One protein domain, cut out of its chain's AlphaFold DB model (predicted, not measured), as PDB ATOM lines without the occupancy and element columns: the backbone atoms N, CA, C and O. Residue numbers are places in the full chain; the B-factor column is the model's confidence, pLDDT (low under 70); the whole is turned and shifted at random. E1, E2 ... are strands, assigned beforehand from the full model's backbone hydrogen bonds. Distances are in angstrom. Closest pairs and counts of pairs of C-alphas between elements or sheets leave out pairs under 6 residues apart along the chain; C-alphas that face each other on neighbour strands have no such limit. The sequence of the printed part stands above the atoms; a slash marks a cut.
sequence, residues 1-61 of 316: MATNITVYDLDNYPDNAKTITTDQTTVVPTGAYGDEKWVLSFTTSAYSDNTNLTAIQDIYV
ATOM      1  N   MET A   1     -11.971 -36.672  12.194       61.56
ATOM      2  CA  MET A   1     -11.064 -37.364  13.141       61.56
ATOM      3  C   MET A   1     -11.041 -38.815  12.717       61.56
ATOM      4  O   MET A   1     -12.051 -39.487  12.889       61.56
ATOM      5  N   ALA A   2      -9.925 -39.271  12.151       77.88
ATOM      6  CA  ALA A   2      -9.829 -40.613  11.595       77.88
ATOM      7  C   ALA A   2      -9.507 -41.650  12.683       77.88
ATOM      8  O   ALA A   2      -8.607 -41.453  13.499       77.88
ATOM      9  N   THR A   3     -10.240 -42.758  12.681       84.06
ATOM     10  CA  THR A   3     -10.030 -43.935  13.524       84.06
ATOM     11  C   THR A   3      -9.609 -45.093  12.633       84.06
ATOM     12  O   THR A   3     -10.331 -45.454  11.707       84.06
ATOM     13  N   ASN A   4      -8.453 -45.687  12.919       88.12
ATOM     14  CA  ASN A   4      -7.979 -46.879  12.222       88.12
ATOM     15  C   ASN A   4      -8.384 -48.123  13.007       88.12
ATOM     16  O   ASN A   4      -8.151 -48.206  14.212       88.12
ATOM     17  N   ILE A   5      -8.972 -49.085  12.308       86.38
ATOM     18  CA  ILE A   5      -9.463 -50.338  12.864       86.38
ATOM     19  C   ILE A   5      -8.778 -51.470  12.115       86.38
ATOM     20  O   ILE A   5      -8.862 -51.561  10.891       86.38
ATOM     21  N   THR A   6      -8.081 -52.321  12.857       88.06
ATOM     22  CA  THR A   6      -7.432 -53.512  12.310       88.06
ATOM     23  C   THR A   6      -8.377 -54.697  12.438       88.06
ATOM     24  O   THR A   6      -8.928 -54.936  13.512       88.06
ATOM     25  N   VAL A   7      -8.557 -55.430  11.344       86.38
ATOM     26  CA  VAL A   7      -9.458 -56.579  11.243       86.38
ATOM     27  C   VAL A   7      -8.692 -57.820  10.801       86.38
ATOM     28  O   VAL A   7      -7.709 -57.720  10.063       86.38
ATOM     29  N   TYR A   8      -9.160 -58.975  11.268       84.88
ATOM     30  CA  TYR A   8      -8.572 -60.288  11.025       84.88
ATOM     31  C   TYR A   8      -9.684 -61.266  10.647       84.88
ATOM     32  O   TYR A   8     -10.748 -61.243  11.269       84.88
ATOM     33  N   ASP A   9      -9.420 -62.146   9.684       81.19
ATOM     34  CA  ASP A   9     -10.193 -63.375   9.508       81.19
ATOM     35  C   ASP A   9      -9.551 -64.459  10.378       81.19
ATOM     36  O   ASP A   9      -8.591 -65.110   9.975       81.19
ATOM     37  N   LEU A  10     -10.045 -64.612  11.606       78.38
ATOM     38  CA  LEU A  10      -9.465 -65.545  12.574       78.38
ATOM     39  C   LEU A  10      -9.605 -67.015  12.163       78.38
ATOM     40  O   LEU A  10      -8.812 -67.838  12.620       78.38
ATOM     41  N   ASP A  11     -10.593 -67.337  11.329       77.00
ATOM     42  CA  ASP A  11     -10.935 -68.717  11.003       77.00
ATOM     43  C   ASP A  11     -10.123 -69.225   9.808       77.00
ATOM     44  O   ASP A  11      -9.644 -70.360   9.830       77.00
ATOM     45  N   ASN A  12      -9.928 -68.387   8.782       79.69
ATOM     46  CA  ASN A  12      -9.237 -68.802   7.557       79.69
ATOM     47  C   ASN A  12      -7.835 -68.194   7.403       79.69
ATOM     48  O   ASN A  12      -6.955 -68.853   6.845       79.69
ATOM     49  N   TYR A  13      -7.604 -66.966   7.888       85.00
ATOM     50  CA  TYR A  13      -6.358 -66.215   7.666       85.00
ATOM     51  C   TYR A  13      -5.936 -65.387   8.899       85.00
ATOM     52  O   TYR A  13      -5.847 -64.157   8.826       85.00
ATOM     53  N   PRO A  14      -5.654 -66.037  10.046       78.81
ATOM     54  CA  PRO A  14      -5.478 -65.358  11.334       78.81
ATOM     55  C   PRO A  14      -4.280 -64.398  11.382       78.81
ATOM     56  O   PRO A  14      -4.280 -63.459  12.178       78.81
ATOM     57  N   ASP A  15      -3.281 -64.603  10.520       82.25
ATOM     58  CA  ASP A  15      -2.067 -63.782  10.462       82.25
ATOM     59  C   ASP A  15      -2.186 -62.586   9.494       82.25
ATOM     60  O   ASP A  15      -1.353 -61.675   9.519       82.25
ATOM     61  N   ASN A  16      -3.241 -62.539   8.671       82.69
ATOM     62  CA  ASN A  16      -3.411 -61.528   7.628       82.69
ATOM     63  C   ASN A  16      -4.310 -60.385   8.105       82.69
ATOM     64  O   ASN A  16      -5.518 -60.353   7.873       82.69
ATOM     65  N   ALA A  17      -3.691 -59.402   8.757       86.00
ATOM     66  CA  ALA A  17      -4.370 -58.190   9.194       86.00
ATOM     67  C   ALA A  17      -4.671 -57.248   8.017       86.00
ATOM     68  O   ALA A  17      -3.797 -56.978   7.189       86.00
ATOM     69  N   LYS A  18      -5.869 -56.657   7.992       86.88
ATOM     70  CA  LYS A  18      -6.209 -55.541   7.094       86.88
ATOM     71  C   LYS A  18      -6.678 -54.341   7.914       86.88
ATOM     72  O   LYS A  18      -7.172 -54.496   9.030       86.88
ATOM     73  N   THR A  19      -6.499 -53.133   7.386       88.00
ATOM     74  CA  THR A  19      -6.861 -51.892   8.086       88.00
ATOM     75  C   THR A  19      -8.002 -51.185   7.374       88.00
ATOM     76  O   THR A  19      -8.000 -51.040   6.151       88.00
ATOM     77  N   ILE A  20      -8.965 -50.733   8.169       87.62
ATOM     78  CA  ILE A  20     -10.096 -49.913   7.752       87.62
ATOM     79  C   ILE A  20      -9.967 -48.572   8.463       87.62
ATOM     80  O   ILE A  20      -9.798 -48.524   9.682       87.62
ATOM     81  N   THR A  21     -10.042 -47.483   7.709       87.00
ATOM     82  CA  THR A  21     -10.009 -46.126   8.248       87.00
ATOM     83  C   THR A  21     -11.408 -45.539   8.204       87.00
ATOM     84  O   THR A  21     -11.972 -45.350   7.129       87.00
ATOM     85  N   THR A  22     -11.951 -45.229   9.378       85.19
ATOM     86  CA  THR A  22     -13.217 -44.514   9.555       85.19
ATOM     87  C   THR A  22     -12.922 -43.048   9.829       85.19
ATOM     88  O   THR A  22     -12.224 -42.746  10.793       85.19
ATOM     89  N   ASP A  23     -13.467 -42.123   9.051       82.81
ATOM     90  CA  ASP A  23     -13.329 -40.686   9.296       82.81
ATOM     91  C   ASP A  23     -14.674 -39.970   9.162       82.81
ATOM     92  O   ASP A  23     -15.592 -40.435   8.496       82.81
ATOM     93  N   GLN A  24     -14.789 -38.823   9.816       75.44
ATOM     94  CA  GLN A  24     -15.896 -37.898   9.633       75.44
ATOM     95  C   GLN A  24     -15.426 -36.799   8.681       75.44
ATOM     96  O   GLN A  24     -14.688 -35.899   9.087       75.44
ATOM     97  N   THR A  25     -15.828 -36.896   7.416       65.12
ATOM     98  CA  THR A  25     -15.250 -36.100   6.326       65.12
ATOM     99  C   THR A  25     -15.782 -34.670   6.300       65.12
ATOM    100  O   THR A  25     -15.027 -33.747   6.014       65.12
ATOM    101  N   THR A  26     -17.079 -34.454   6.560       61.38
ATOM    102  CA  THR A  26     -17.675 -33.105   6.498       61.38
ATOM    103  C   THR A  26     -18.870 -32.955   7.444       61.38
ATOM    104  O   THR A  26     -19.717 -33.843   7.515       61.38
ATOM    105  N   VAL A  27     -18.943 -31.808   8.131       56.47
ATOM    106  CA  VAL A  27     -20.168 -31.261   8.734       56.47
ATOM    107  C   VAL A  27     -20.527 -30.018   7.933       56.47
ATOM    108  O   VAL A  27     -19.837 -29.004   8.035       56.47
ATOM    109  N   VAL A  28     -21.544 -30.104   7.076       54.09
ATOM    110  CA  VAL A  28     -22.028 -28.936   6.323       54.09
ATOM    111  C   VAL A  28     -23.331 -28.468   6.958       54.09
ATOM    112  O   VAL A  28     -24.259 -29.276   7.031       54.09
ATOM    113  N   PRO A  29     -23.444 -27.199   7.380       51.41
ATOM    114  CA  PRO A  29     -24.736 -26.615   7.705       51.41
ATOM    115  C   PRO A  29     -25.569 -26.532   6.424       51.41
ATOM    116  O   PRO A  29     -25.178 -25.869   5.460       51.41
ATOM    117  N   THR A  30     -26.711 -27.204   6.389       50.50
ATOM    118  CA  THR A  30     -27.742 -27.015   5.370       50.50
ATOM    119  C   THR A  30     -28.965 -26.331   5.971       50.50
ATOM    120  O   THR A  30     -29.067 -26.185   7.181       50.50
ATOM    121  N   GLY A  31     -29.845 -25.805   5.113       46.12
ATOM    122  CA  GLY A  31     -31.131 -25.230   5.516       46.12
ATOM    123  C   GLY A  31     -31.079 -23.861   6.213       46.12
ATOM    124  O   GLY A  31     -30.041 -23.363   6.639       46.12
ATOM    125  N   ALA A  32     -32.251 -23.224   6.318       41.62
ATOM    126  CA  ALA A  32     -32.419 -21.926   6.984       41.62
ATOM    127  C   ALA A  32     -32.220 -21.996   8.513       41.62
ATOM    128  O   ALA A  32     -32.138 -20.957   9.166       41.62
ATOM    129  N   TYR A  33     -32.140 -23.211   9.067       43.41
ATOM    130  CA  TYR A  33     -32.016 -23.487  10.498       43.41
ATOM    131  C   TYR A  33     -30.654 -24.081  10.895       43.41
ATOM    132  O   TYR A  33     -30.448 -24.340  12.077       43.41
ATOM    133  N   GLY A  34     -29.722 -24.253   9.947       42.00
ATOM    134  CA  GLY A  34     -28.378 -24.760  10.235       42.00
ATOM    135  C   GLY A  34     -28.342 -26.247  10.593       42.00
ATOM    136  O   GLY A  34     -27.568 -26.641  11.460       42.00
ATOM    137  N   ASP A  35     -29.177 -27.065   9.953       48.47
ATOM    138  CA  ASP A  35     -29.141 -28.518  10.100       48.47
ATOM    139  C   ASP A  35     -27.791 -29.086   9.629       48.47
ATOM    140  O   ASP A  35     -27.365 -28.883   8.496       48.47
ATOM    141  N   GLU A  36     -27.090 -29.786  10.519       50.44
ATOM    142  CA  GLU A  36     -25.780 -30.377  10.242       50.44
ATOM    143  C   GLU A  36     -25.923 -31.688   9.459       50.44
ATOM    144  O   GLU A  36     -26.517 -32.654   9.945       50.44
ATOM    145  N   LYS A  37     -25.319 -31.761   8.268       58.34
ATOM    146  CA  LYS A  37     -25.136 -33.032   7.555       58.34
ATOM    147  C   LYS A  37     -23.874 -33.726   8.030       58.34
ATOM    148  O   LYS A  37     -22.784 -33.186   7.870       58.34
ATOM    149  N   TRP A  38     -24.030 -34.934   8.559       62.41
ATOM    150  CA  TRP A  38     -22.926 -35.786   8.988       62.41
ATOM    151  C   TRP A  38     -22.574 -36.752   7.861       62.41
ATOM    152  O   TRP A  38     -23.431 -37.520   7.420       62.41
ATOM    153  N   VAL A  39     -21.318 -36.712   7.412       72.00
ATOM    154  CA  VAL A  39     -20.764 -37.676   6.454       72.00
ATOM    155  C   VAL A  39     -19.663 -38.478   7.138       72.00
ATOM    156  O   VAL A  39     -18.656 -37.909   7.567       72.00
ATOM    157  N   LEU A  40     -19.866 -39.791   7.236       77.56
ATOM    158  CA  LEU A  40     -18.842 -40.749   7.649       77.56
ATOM    159  C   LEU A  40     -18.264 -41.422   6.403       77.56
ATOM    160  O   LEU A  40     -19.030 -41.899   5.568       77.56
ATOM    161  N   SER A  41     -16.941 -41.482   6.294       79.69
ATOM    162  CA  SER A  41     -16.223 -42.225   5.259       79.69
ATOM    163  C   SER A  41     -15.527 -43.440   5.862       79.69
ATOM    164  O   SER A  41     -14.848 -43.310   6.882       79.69
ATOM    165  N   PHE A  42     -15.627 -44.590   5.207       83.44
ATOM    166  CA  PHE A  42     -14.895 -45.807   5.546       83.44
ATOM    167  C   PHE A  42     -14.066 -46.215   4.336       83.44
ATOM    168  O   PHE A  42     -14.605 -46.400   3.249       83.44
ATOM    169  N   THR A  43     -12.757 -46.330   4.523       84.38
ATOM    170  CA  THR A  43     -11.799 -46.569   3.437       84.38
ATOM    171  C   THR A  43     -10.874 -47.723   3.801       84.38
ATOM    172  O   THR A  43     -10.661 -48.019   4.982       84.38
ATOM    173  N   THR A  44     -10.323 -48.407   2.802       86.69
ATOM    174  CA  THR A  44      -9.313 -49.449   3.007       86.69
ATOM    175  C   THR A  44      -8.371 -49.521   1.812       86.69
ATOM    176  O   THR A  44      -8.747 -49.196   0.691       86.69
ATOM    177  N   SER A  45      -7.136 -49.958   2.050       85.56
ATOM    178  CA  SER A  45      -6.183 -50.309   0.993       85.56
ATOM    179  C   SER A  45      -6.235 -51.790   0.604       85.56
ATOM    180  O   SER A  45      -5.460 -52.223  -0.247       85.56
ATOM    181  N   ALA A  46      -7.102 -52.581   1.245       86.31
ATOM    182  CA  ALA A  46      -7.293 -53.989   0.926       86.31
ATOM    183  C   ALA A  46      -8.073 -54.175  -0.386       86.31
ATOM    184  O   ALA A  46      -8.885 -53.332  -0.774       86.31
ATOM    185  N   TYR A  47      -7.846 -55.307  -1.052       86.44
ATOM    186  CA  TYR A  47      -8.557 -55.675  -2.272       86.44
ATOM    187  C   TYR A  47      -9.704 -56.638  -1.971       86.44
ATOM    188  O   TYR A  47      -9.668 -57.397  -1.004       86.44
ATOM    189  N   SER A  48     -10.722 -56.607  -2.828       83.69
ATOM    190  CA  SER A  48     -11.841 -57.562  -2.809       83.69
ATOM    191  C   SER A  48     -11.585 -58.844  -3.600       83.69
ATOM    192  O   SER A  48     -12.392 -59.777  -3.575       83.69
ATOM    193  N   ASP A  49     -10.474 -58.847  -4.330       82.50
ATOM    194  CA  ASP A  49      -9.892 -59.960  -5.059       82.50
ATOM    195  C   ASP A  49      -8.398 -59.649  -5.193       82.50
ATOM    196  O   ASP A  49      -8.014 -58.721  -5.914       82.50
ATOM    197  N   ASN A  50      -7.557 -60.394  -4.476       83.12
ATOM    198  CA  ASN A  50      -6.107 -60.188  -4.497       83.12
ATOM    199  C   ASN A  50      -5.454 -60.655  -5.811       83.12
ATOM    200  O   ASN A  50      -4.332 -60.249  -6.109       83.12
ATOM    201  N   THR A  51      -6.139 -61.473  -6.617       83.19
ATOM    202  CA  THR A  51      -5.631 -61.944  -7.917       83.19
ATOM    203  C   THR A  51      -5.766 -60.855  -8.973       83.19
ATOM    204  O   THR A  51      -4.814 -60.565  -9.695       83.19
ATOM    205  N   ASN A  52      -6.945 -60.237  -9.051       81.62
ATOM    206  CA  ASN A  52      -7.232 -59.182 -10.027       81.62
ATOM    207  C   ASN A  52      -6.958 -57.765  -9.495       81.62
ATOM    208  O   ASN A  52      -7.077 -56.802 -10.251       81.62
ATOM    209  N   LEU A  53      -6.576 -57.637  -8.217       82.44
ATOM    210  CA  LEU A  53      -6.355 -56.366  -7.517       82.44
ATOM    211  C   LEU A  53      -7.581 -55.442  -7.585       82.44
ATOM    212  O   LEU A  53      -7.475 -54.233  -7.803       82.44
ATOM    213  N   THR A  54      -8.770 -56.018  -7.401       81.12
ATOM    214  CA  THR A  54     -10.033 -55.273  -7.465       81.12
ATOM    215  C   THR A  54     -10.190 -54.411  -6.215       81.12
ATOM    216  O   THR A  54     -10.457 -54.928  -5.125       81.12
ATOM    217  N   ALA A  55     -10.015 -53.096  -6.360       83.38
ATOM    218  CA  ALA A  55     -10.112 -52.140  -5.258       83.38
ATOM    219  C   ALA A  55     -11.513 -52.123  -4.629       83.38
ATOM    220  O   ALA A  55     -12.525 -52.196  -5.329       83.38
ATOM    221  N   ILE A  56     -11.553 -52.005  -3.300       81.31
ATOM    222  CA  ILE A  56     -12.781 -51.749  -2.545       81.31
ATOM    223  C   ILE A  56     -13.047 -50.249  -2.598       81.31
ATOM    224  O   ILE A  56     -12.157 -49.453  -2.302       81.31
ATOM    225  N   GLN A  57     -14.257 -49.863  -2.997       74.44
ATOM    226  CA  GLN A  57     -14.641 -48.456  -3.037       74.44
ATOM    227  C   GLN A  57     -14.851 -47.900  -1.629       74.44
ATOM    228  O   GLN A  57     -15.283 -48.611  -0.716       74.44
ATOM    229  N   ASP A  58     -14.589 -46.605  -1.482       73.44
ATOM    230  CA  ASP A  58     -14.887 -45.880  -0.256       73.44
ATOM    231  C   ASP A  58     -16.381 -45.935   0.053       73.44
ATOM    232  O   ASP A  58     -17.236 -45.767  -0.824       73.44
ATOM    233  N   ILE A  59     -16.687 -46.117   1.333       72.81
ATOM    234  CA  ILE A  59     -18.050 -46.174   1.828       72.81
ATOM    235  C   ILE A  59     -18.426 -44.852   2.487       72.81
ATOM    236  O   ILE A  59     -17.802 -44.452   3.464       72.81
ATOM    237  N   TYR A  60     -19.474 -44.195   1.990       70.38
ATOM    238  CA  TYR A  60     -20.002 -42.933   2.517       70.38
ATOM    239  C   TYR A  60     -21.377 -43.102   3.171       70.38
ATOM    240  O   TYR A  60     -22.367 -43.390   2.506       70.38
ATOM    241  N   VAL A  61     -21.470 -42.844   4.474       70.31
ATOM    242  CA  VAL A  61     -22.755 -42.768   5.180       70.31
ATOM    243  C   VAL A  61     -23.122 -41.315   5.397       70.31
ATOM    244  O   VAL A  61     -22.495 -40.626   6.201       70.31
TER     245      VAL A  61
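Overview. This is residues 1 to 61 of the 316 residues of an uncharacterized protein of marine sediment metagenome (UniProt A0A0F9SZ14). The domain is a long, thin, twisted ribbon of four antiparallel strands, with the long strand E2 running along most of its length. E1 pairs with the earlier part of E2, E3 pairs with the later part to make a long hairpin, and the short strand E4 adds to the other side of E3, after a loop of residues 45 to 58 that runs out from the end of E3 and folds back. At one end of the ribbon residues 10 to 15 stick out, and at the other end lies the turn between E2 and E3. The printed part has 61 residues and the class is all strand, with no named helix and four strands along the chain in the order E1, E2, E3, E4, which is also their order across the sheet. The whole is only just extended, close to loose, with a radius of gyration of the C-alphas of 16.0 A, and its spans of 52 by 22 by 16 A make a rod.

Along the chain. The chain begins at Met 1, and E1 follows as residues 3 to 9, 19.9 A from first to last C-alpha, with C-alpha 3 at (-10.030, -43.935, 13.524). E2, residues 13 to 30, is the longest strand with 18 residues and measures 44.7 A from C-alpha 13 at (-6.358, -66.215, 7.666) to C-alpha 30 at (-27.742, -27.015, 5.370). It bends by 74 degrees at residue 16. E3, residues 35 to 44, measures 29.7 A. Residues 45 to 58 hold no named element. E4, residues 59 to 61, is 6.7 A long and ends at C-alpha 61, (-22.755, -42.768, 5.180), the last printed residue.

Arrangement. The four strands form a meander, each strand the antiparallel neighbour of the one before, and the sheet is strongly twisted. E1 and E2 are a hairpin with a tight link of 3 residues, and their directions stand at 148 degrees. C-alphas 4 and 21 face each other at 4.5 A, and so do C-alphas 9 and 13 at 5.1 A. N 3 and O 22, 2.7 A apart, are within hydrogen-bond range, as are N 20 and O 5 at 2.8 A. E2 and E3 are a second hairpin, with a tight link of 4 residues and 158 degrees between their directions. C-alphas 20 and 44 face each other at 4.8 A, and C-alphas 30 and 35 at 5.2 A. N 21 and O 43, as well as N 30 and O 35, are within hydrogen-bond range at 2.8 A. E3 and E4 are a third hairpin, joined by a long link of 14 residues, with 161 degrees between their directions. C-alphas 41 and 60 face each other at 4.7 A, and N 42 and O 59 are within hydrogen-bond range at 2.8 A. E1 and E4 are the edge strands and are apart, while E2 and E3 are inner strands.

Size, cuts and confidence. The two C-alphas farthest apart, those of Asn 12 and Ala 32, are 52.3 A from each other, while the first and last printed C-alphas, of Met 1 and Val 61, are 15.1 A apart. From edge to edge of the sheet the strands' lines turn by 55 degrees and the way across it turns by 69 degrees. Residues 10 to 15, of which 13 to 15 belong to E2, stand free. The C-alphas of residues 45 to 58 lie 6 to 22 A from the mean of all C-alphas. The printed part has no cut. The mean pLDDT of the printed part is 74.7, and the model's confidence is low, under 70, at residue 1 and at residues 25 to 38.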